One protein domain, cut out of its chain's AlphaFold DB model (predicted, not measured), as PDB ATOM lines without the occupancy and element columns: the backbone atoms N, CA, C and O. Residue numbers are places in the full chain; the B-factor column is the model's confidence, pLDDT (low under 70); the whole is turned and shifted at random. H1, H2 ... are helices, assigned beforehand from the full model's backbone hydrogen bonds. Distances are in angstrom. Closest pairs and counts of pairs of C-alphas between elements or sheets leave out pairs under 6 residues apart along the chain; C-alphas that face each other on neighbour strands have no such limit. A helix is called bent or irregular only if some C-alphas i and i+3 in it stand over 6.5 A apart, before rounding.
ATOM      1  N   GLU A 120       8.932 -35.277  -5.258       79.50
ATOM      2  CA  GLU A 120       9.579 -36.586  -5.094       79.50
ATOM      3  C   GLU A 120       8.585 -37.754  -5.193       79.50
ATOM      4  O   GLU A 120       8.922 -38.799  -5.752       79.50
ATOM      5  N   ASP A 121       7.334 -37.568  -4.765       80.19
ATOM      6  CA  ASP A 121       6.255 -38.552  -4.930       80.19
ATOM      7  C   ASP A 121       5.938 -38.859  -6.400       80.19
ATOM      8  O   ASP A 121       5.691 -40.013  -6.771       80.19
ATOM      9  N   HIS A 122       5.964 -37.845  -7.269       82.25
ATOM     10  CA  HIS A 122       5.735 -38.027  -8.703       82.25
ATOM     11  C   HIS A 122       6.911 -38.762  -9.350       82.25
ATOM     12  O   HIS A 122       6.693 -39.685 -10.140       82.25
ATOM     13  N   VAL A 123       8.147 -38.432  -8.959       84.12
ATOM     14  CA  VAL A 123       9.359 -39.150  -9.391       84.12
ATOM     15  C   VAL A 123       9.330 -40.604  -8.903       84.12
ATOM     16  O   VAL A 123       9.528 -41.518  -9.701       84.12
ATOM     17  N   SER A 124       8.991 -40.849  -7.636       82.50
ATOM     18  CA  SER A 124       8.862 -42.186  -7.035       82.50
ATOM     19  C   SER A 124       7.815 -43.043  -7.756       82.50
ATOM     20  O   SER A 124       8.073 -44.195  -8.124       82.50
ATOM     21  N   ASN A 125       6.643 -42.477  -8.048       87.75
ATOM     22  CA  ASN A 125       5.594 -43.177  -8.789       87.75
ATOM     23  C   ASN A 125       5.959 -43.390 -10.271       87.75
ATOM     24  O   ASN A 125       5.629 -44.440 -10.834       87.75
ATOM     25  N   ALA A 126       6.721 -42.481 -10.884       88.44
ATOM     26  CA  ALA A 126       7.307 -42.701 -12.202       88.44
ATOM     27  C   ALA A 126       8.368 -43.817 -12.191       88.44
ATOM     28  O   ALA A 126       8.325 -44.677 -13.067       88.44
ATOM     29  N   VAL A 127       9.252 -43.897 -11.191       86.88
ATOM     30  CA  VAL A 127      10.225 -45.000 -11.038       86.88
ATOM     31  C   VAL A 127       9.510 -46.352 -10.895       86.88
ATOM     32  O   VAL A 127       9.883 -47.315 -11.574       86.88
ATOM     33  N   LYS A 128       8.432 -46.434 -10.100       85.94
ATOM     34  CA  LYS A 128       7.578 -47.638  -9.992       85.94
ATOM     35  C   LYS A 128       6.941 -48.014 -11.340       85.94
ATOM     36  O   LYS A 128       6.964 -49.180 -11.730       85.94
ATOM     37  N   PHE A 129       6.432 -47.039 -12.096       88.25
ATOM     38  CA  PHE A 129       5.892 -47.268 -13.443       88.25
ATOM     39  C   PHE A 129       6.968 -47.743 -14.435       88.25
ATOM     40  O   PHE A 129       6.773 -48.740 -15.125       88.25
ATOM     41  N   LEU A 130       8.119 -47.067 -14.494       85.38
ATOM     42  CA  LEU A 130       9.208 -47.339 -15.438       85.38
ATOM     43  C   LEU A 130       9.919 -48.678 -15.175       85.38
ATOM     44  O   LEU A 130      10.417 -49.297 -16.118       85.38
ATOM     45  N   SER A 131       9.964 -49.128 -13.919       83.00
ATOM     46  CA  SER A 131      10.560 -50.412 -13.522       83.00
ATOM     47  C   SER A 131       9.639 -51.619 -13.748       83.00
ATOM     48  O   SER A 131      10.140 -52.738 -13.894       83.00
ATOM     49  N   HIS A 132       8.319 -51.416 -13.845       83.25
ATOM     50  CA  HIS A 132       7.337 -52.489 -14.021       83.25
ATOM     51  C   HIS A 132       7.588 -53.312 -15.310       83.25
ATOM     52  O   HIS A 132       7.723 -52.720 -16.386       83.25
ATOM     53  N   PRO A 133       7.588 -54.665 -15.281       76.94
ATOM     54  CA  PRO A 133       8.049 -55.490 -16.409       76.94
ATOM     55  C   PRO A 133       7.364 -55.213 -17.756       76.94
ATOM     56  O   PRO A 133       8.043 -55.097 -18.775       76.94
ATOM     57  N   LYS A 134       6.033 -55.030 -17.765       75.00
ATOM     58  CA  LYS A 134       5.268 -54.719 -18.994       75.00
ATOM     59  C   LYS A 134       5.591 -53.331 -19.572       75.00
ATOM     60  O   LYS A 134       5.352 -53.087 -20.747       75.00
ATOM     61  N   VAL A 135       6.112 -52.420 -18.748       83.56
ATOM     62  CA  VAL A 135       6.456 -51.042 -19.131       83.56
ATOM     63  C   VAL A 135       7.932 -50.942 -19.518       83.56
ATOM     64  O   VAL A 135       8.249 -50.280 -20.502       83.56
ATOM     65  N   LYS A 136       8.826 -51.648 -18.817       75.25
ATOM     66  CA  LYS A 136      10.278 -51.664 -19.068       75.25
ATOM     67  C   LYS A 136      10.642 -52.031 -20.516       75.25
ATOM     68  O   LYS A 136      11.570 -51.447 -21.068       75.25
ATOM     69  N   GLY A 137       9.884 -52.941 -21.138       67.06
ATOM     70  CA  GLY A 137      10.039 -53.319 -22.552       67.06
ATOM     71  C   GLY A 137       9.507 -52.301 -23.575       67.06
ATOM     72  O   GLY A 137       9.787 -52.440 -24.763       67.06
ATOM     73  N   SER A 138       8.762 -51.276 -23.150       71.56
ATOM     74  CA  SER A 138       8.221 -50.246 -24.047       71.56
ATOM     75  C   SER A 138       9.279 -49.188 -24.407       71.56
ATOM     76  O   SER A 138      10.101 -48.829 -23.552       71.56
ATOM     77  N   PRO A 139       9.248 -48.614 -25.629       74.88
ATOM     78  CA  PRO A 139      10.197 -47.586 -26.054       74.88
ATOM     79  C   PRO A 139      10.283 -46.408 -25.080       74.88
ATOM     80  O   PRO A 139       9.264 -45.897 -24.609       74.88
ATOM     81  N   ALA A 140      11.504 -45.931 -24.814       77.56
ATOM     82  CA  ALA A 140      11.741 -44.826 -23.881       77.56
ATOM     83  C   ALA A 140      10.991 -43.540 -24.280       77.56
ATOM     84  O   ALA A 140      10.552 -42.805 -23.403       77.56
ATOM     85  N   ILE A 141      10.782 -43.304 -25.582       80.06
ATOM     86  CA  ILE A 141       9.978 -42.188 -26.110       80.06
ATOM     87  C   ILE A 141       8.525 -42.289 -25.620       80.06
ATOM     88  O   ILE A 141       8.033 -41.364 -24.987       80.06
ATOM     89  N   TYR A 142       7.864 -43.437 -25.817       78.94
ATOM     90  CA  TYR A 142       6.489 -43.647 -25.342       78.94
ATOM     91  C   TYR A 142       6.388 -43.534 -23.817       78.94
ATOM     92  O   TYR A 142       5.439 -42.945 -23.306       78.94
ATOM     93  N   ARG A 143       7.379 -44.061 -23.083       88.06
ATOM     94  CA  ARG A 143       7.446 -43.943 -21.618       88.06
ATOM     95  C   ARG A 143       7.573 -42.486 -21.156       88.06
ATOM     96  O   ARG A 143       6.839 -42.090 -20.256       88.06
ATOM     97  N   ARG A 144       8.431 -41.677 -21.793       88.00
ATOM     98  CA  ARG A 144       8.542 -40.229 -21.525       88.00
ATOM     99  C   ARG A 144       7.232 -39.522 -21.837       88.00
ATOM    100  O   ARG A 144       6.643 -38.954 -20.930       88.00
ATOM    101  N   SER A 145       6.689 -39.683 -23.040       85.44
ATOM    102  CA  SER A 145       5.438 -39.016 -23.425       85.44
ATOM    103  C   SER A 145       4.175 -39.590 -22.781       85.44
ATOM    104  O   SER A 145       3.095 -39.030 -22.941       85.44
ATOM    105  N   PHE A 146       4.261 -40.685 -22.023       90.62
ATOM    106  CA  PHE A 146       3.236 -41.070 -21.051       90.62
ATOM    107  C   PHE A 146       3.357 -40.250 -19.759       90.62
ATOM    108  O   PHE A 146       2.345 -39.752 -19.276       90.62
ATOM    109  N   LEU A 147       4.573 -40.060 -19.235       90.50
ATOM    110  CA  LEU A 147       4.826 -39.252 -18.037       90.50
ATOM    111  C   LEU A 147       4.604 -37.745 -18.280       90.50
ATOM    112  O   LEU A 147       4.006 -37.087 -17.435       90.50
ATOM    113  N   GLU A 148       4.959 -37.221 -19.460       89.19
ATOM    114  CA  GLU A 148       4.633 -35.842 -19.879       89.19
ATOM    115  C   GLU A 148       3.104 -35.632 -19.865       89.19
ATOM    116  O   GLU A 148       2.599 -34.687 -19.266       89.19
ATOM    117  N   ARG A 149       2.335 -36.589 -20.412       88.94
ATOM    118  CA  ARG A 149       0.856 -36.604 -20.349       88.94
ATOM    119  C   ARG A 149       0.280 -36.925 -18.962       88.94
ATOM    120  O   ARG A 149      -0.935 -36.863 -18.789       88.94
ATOM    121  N   LYS A 150       1.117 -37.261 -17.977       86.81
ATOM    122  CA  LYS A 150       0.750 -37.366 -16.556       86.81
ATOM    123  C   LYS A 150       1.129 -36.119 -15.750       86.81
ATOM    124  O   LYS A 150       0.926 -36.117 -14.542       86.81
ATOM    125  N   GLY A 151       1.613 -35.058 -16.403       86.94
ATOM    126  CA  GLY A 151       1.912 -33.782 -15.752       86.94
ATOM    127  C   GLY A 151       3.232 -33.768 -14.980       86.94
ATOM    128  O   GLY A 151       3.381 -32.958 -14.061       86.94
ATOM    129  N   LEU A 152       4.173 -34.654 -15.329       89.62
ATOM    130  CA  LEU A 152       5.551 -34.556 -14.850       89.62
ATOM    131  C   LEU A 152       6.360 -33.587 -15.720       89.62
ATOM    132  O   LEU A 152       6.201 -33.557 -16.944       89.62
ATOM    133  N   THR A 153       7.253 -32.830 -15.086       86.00
ATOM    134  CA  THR A 153       8.218 -31.964 -15.779       86.00
ATOM    135  C   THR A 153       9.303 -32.792 -16.476       86.00
ATOM    136  O   THR A 153       9.472 -33.987 -16.217       86.00
ATOM    137  N   LYS A 154      10.073 -32.180 -17.382       84.38
ATOM    138  CA  LYS A 154      11.152 -32.891 -18.099       84.38
ATOM    139  C   LYS A 154      12.273 -33.303 -17.145       84.38
ATOM    140  O   LYS A 154      12.937 -34.313 -17.368       84.38
ATOM    141  N   GLU A 155      12.418 -32.546 -16.070       83.94
ATOM    142  CA  GLU A 155      13.375 -32.674 -14.986       83.94
ATOM    143  C   GLU A 155      12.964 -33.830 -14.055       83.94
ATOM    144  O   GLU A 155      13.758 -34.743 -13.833       83.94
ATOM    145  N   GLU A 156      11.692 -33.881 -13.631       85.50
ATOM    146  CA  GLU A 156      11.107 -35.026 -12.907       85.50
ATOM    147  C   GLU A 156      11.214 -36.329 -13.720       85.50
ATOM    148  O   GLU A 156      11.522 -37.390 -13.177       85.50
ATOM    149  N   ILE A 157      10.995 -36.260 -15.039       86.94
ATOM    150  CA  ILE A 157      11.116 -37.413 -15.943       86.94
ATOM    151  C   ILE A 157      12.578 -37.834 -16.119       86.94
ATOM    152  O   ILE A 157      12.862 -39.034 -16.128       86.94
ATOM    153  N   TYR A 158      13.507 -36.888 -16.266       83.75
ATOM    154  CA  TYR A 158      14.936 -37.188 -16.360       83.75
ATOM    155  C   TYR A 158      15.418 -37.914 -15.101       83.75
ATOM    156  O   TYR A 158      16.044 -38.971 -15.209       83.75
ATOM    157  N   GLU A 159      15.039 -37.415 -13.925       83.88
ATOM    158  CA  GLU A 159      15.394 -38.021 -12.644       83.88
ATOM    159  C   GLU A 159      14.748 -39.401 -12.457       83.88
ATOM    160  O   GLU A 159      15.428 -40.365 -12.106       83.88
ATOM    161  N   ALA A 160      13.468 -39.560 -12.814       85.56
ATOM    162  CA  ALA A 160      12.799 -40.861 -12.770       85.56
ATOM    163  C   ALA A 160      13.445 -41.903 -13.704       85.56
ATOM    164  O   ALA A 160      13.462 -43.091 -13.383       85.56
ATOM    165  N   PHE A 161      13.997 -41.488 -14.849       82.38
ATOM    166  CA  PHE A 161      14.785 -42.375 -15.712       82.38
ATOM    167  C   PHE A 161      16.192 -42.647 -15.153       82.38
ATOM    168  O   PHE A 161      16.689 -43.757 -15.338       82.38
ATOM    169  N   ARG A 162      16.821 -41.683 -14.467       79.25
ATOM    170  CA  ARG A 162      18.136 -41.837 -13.814       79.25
ATOM    171  C   ARG A 162      18.085 -42.832 -12.649       79.25
ATOM    172  O   ARG A 162      18.987 -43.651 -12.505       79.25
ATOM    173  N   CYS A 163      17.001 -42.809 -11.877       72.06
ATOM    174  CA  CYS A 163      16.772 -43.683 -10.724       72.06
ATOM    175  C   CYS A 163      16.316 -45.113 -11.079       72.06
ATOM    176  O   CYS A 163      16.165 -45.946 -10.185       72.06
ATOM    177  N   VAL A 164      16.107 -45.439 -12.360       76.38
ATOM    178  CA  VAL A 164      15.817 -46.813 -12.803       76.38
ATOM    179  C   VAL A 164      17.118 -47.497 -13.234       76.38
ATOM    180  O   VAL A 164      17.668 -47.135 -14.275       76.38
ATOM    181  N   PRO A 165      17.601 -48.535 -12.520       58.31
ATOM    182  CA  PRO A 165      18.777 -49.279 -12.950       58.31
ATOM    183  C   PRO A 165      18.498 -50.048 -14.256       58.31
ATOM    184  O   PRO A 165      17.851 -51.107 -14.291       58.31
ATOM    185  N   GLU A 166      19.012 -49.497 -15.354       48.75
ATOM    186  CA  GLU A 166      19.181 -50.177 -16.639       48.75
ATOM    187  C   GLU A 166      20.091 -51.416 -16.479       48.75
ATOM    188  O   GLU A 166      20.808 -51.590 -15.489       48.75
ATOM    189  N   VAL A 167      20.036 -52.337 -17.444       48.41
ATOM    190  CA  VAL A 167      20.512 -53.730 -17.284       48.41
ATOM    191  C   VAL A 167      22.035 -53.862 -17.493       48.41
ATOM    192  O   VAL A 167      22.518 -54.684 -18.274       48.41
ATOM    193  N   ILE A 168      22.797 -53.027 -16.784       49.06
ATOM    194  CA  ILE A 168      24.266 -53.009 -16.742       49.06
ATOM    195  C   ILE A 168      24.771 -54.065 -15.748       49.06
ATOM    196  O   ILE A 168      25.629 -54.875 -16.093       49.06
ATOM    197  N   ILE A 169      24.173 -54.135 -14.551       48.56
ATOM    198  CA  ILE A 169      24.604 -55.023 -13.451       48.56
ATOM    199  C   ILE A 169      24.693 -56.509 -13.876       48.56
ATOM    200  O   ILE A 169      25.705 -57.145 -13.572       48.56
ATOM    201  N   PRO A 170      23.730 -57.097 -14.625       43.91
ATOM    202  CA  PRO A 170      23.851 -58.488 -15.075       43.91
ATOM    203  C   PRO A 170      24.932 -58.701 -16.140       43.91
ATOM    204  O   PRO A 170      25.542 -59.766 -16.174       43.91
ATOM    205  N   LYS A 171      25.204 -57.698 -16.988       35.94
ATOM    206  CA  LYS A 171      26.280 -57.765 -17.992       35.94
ATOM    207  C   LYS A 171      27.651 -57.699 -17.331       35.94
ATOM    208  O   LYS A 171      28.512 -58.502 -17.669       35.94
ATOM    209  N   LEU A 172      27.813 -56.824 -16.338       43.06
ATOM    210  CA  LEU A 172      29.018 -56.753 -15.515       43.06
ATOM    211  C   LEU A 172      29.254 -58.078 -14.768       43.06
ATOM    212  O   LEU A 172      30.347 -58.628 -14.846       43.06
ATOM    213  N   LYS A 173      28.216 -58.671 -14.151       39.44
ATOM    214  CA  LYS A 173      28.315 -60.012 -13.533       39.44
ATOM    215  C   LYS A 173      28.677 -61.127 -14.524       39.44
ATOM    216  O   LYS A 173      29.405 -62.039 -14.144       39.44
ATOM    217  N   LEU A 174      28.182 -61.082 -15.763       50.88
ATOM    218  CA  LEU A 174      28.545 -62.051 -16.806       50.88
ATOM    219  C   LEU A 174      29.978 -61.857 -17.318       50.88
ATOM    220  O   LEU A 174      30.662 -62.844 -17.566       50.88
ATOM    221  N   TRP A 175      30.445 -60.613 -17.438       49.94
ATOM    222  CA  TRP A 175      31.810 -60.308 -17.864       49.94
ATOM    223  C   TRP A 175      32.845 -60.668 -16.788       49.94
ATOM    224  O   TRP A 175      33.802 -61.369 -17.095       49.94
ATOM    225  N   ILE A 176      32.594 -60.329 -15.516       58.22
ATOM    226  CA  ILE A 176      33.431 -60.761 -14.378       58.22
ATOM    227  C   ILE A 176      33.524 -62.295 -14.326       58.22
ATOM    228  O   ILE A 176      34.615 -62.840 -14.199       58.22
TER     229      ILE A 176
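Overview. This is residues 120 to 176 of the 706 residues of the protein "Peroxin-14" of Hibiscus syriacus (UniProt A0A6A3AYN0). Three helices, H1, H3 and H4, make a small body in which their centres form a triangle, with H4 packed on both H1 and H3, and the very short helix H2 sits by the end of H1 and before the start of H3. From this body a single arm, residues 167 to 176, sticks out, and H5 is the outer part of it; this arm makes the length of the whole. The printed part has 57 residues with five named helices, in the order H1, H2, H3, H4, H5, and no named strand; the class is all helix, with 42 residues in the helices. The whole is only just loose, close to compact, with a radius of gyration of the C-alphas of 12.4 A, and its outline is elongated, spanning 41 by 21 by 15 A.

Along the chain. The printed part begins with H1, residues 120 to 131, the longest helix, which runs 16.2 A from the C-alpha of Glu 120 at (9.579, -36.586, -5.094) to that of Ser 131 at (10.560, -50.412, -13.522). After His 132 comes H2, residues 133 to 136, 5.2 A long. H3 holds residues 140 to 148 and measures 12.1 A from first to last C-alpha, beginning at C-alpha 140 at (11.741, -44.826, -23.881). H4, residues 154 to 162, is also 12.1 A long. H5, residues 169 to 176, measures 10.6 A and ends at C-alpha 176 at (33.431, -60.761, -14.378). No helix is bent or irregular.

Arrangement. H1 touches H4, with 12 pairs of C-alphas within 8 A; the closest C-alphas are those of Val 123 and Ala 160, 5.1 A apart. These two helices run the same way at a steep tilt of 51 degrees. H1 and H2 are close but not clearly touching, and their closest C-alphas, those of Leu 130 and Lys 136, are 5.7 A apart. H1 and H3 are close but not clearly touching, with the C-alphas of Ala 126 and Leu 147 the closest at 7.2 A; they run opposite ways at a shallow tilt of 31 degrees. H2 and H3 are close but not clearly touching, and the closest C-alphas, those of Val 135 and Arg 143, are 7.6 A apart. H3 touches H4, with 4 pairs of C-alphas within 8 A, the closest being those of Arg 144 and Ile 157 at 6.8 A; the two run opposite ways at a steep tilt of 46 degrees. H2 and H4 are apart. H5 is apart from H1, H2, H3 and H4. In H1, H3, H4 and H5 every O i to N i+4 pair is within hydrogen-bond range. H2 is too short for such a pair, and its one O i to N i+3 pair is not within range.

Size, cuts and confidence. The C-alphas farthest apart are those of Gly 151 and Ile 176, at 41.5 A, and the first and last printed C-alphas are 35.2 A apart. Residues 167 to 176, of which 169 to 176 belong to H5, stand free. Without them the body has 47 residues, spans 22 by 18 by 13 A and has a radius of gyration of 9.3 A. The printed part has no cut. The links from H1 to H2, H2 to H3 and H3 to H4 are tight, the link of 6 residues from H4 to H5 is short, and no link is long. The mean pLDDT of the printed part is 75.6; confidence is under 70 at residue 137 and at residues 165 to 176, and the mean over H5 is 46.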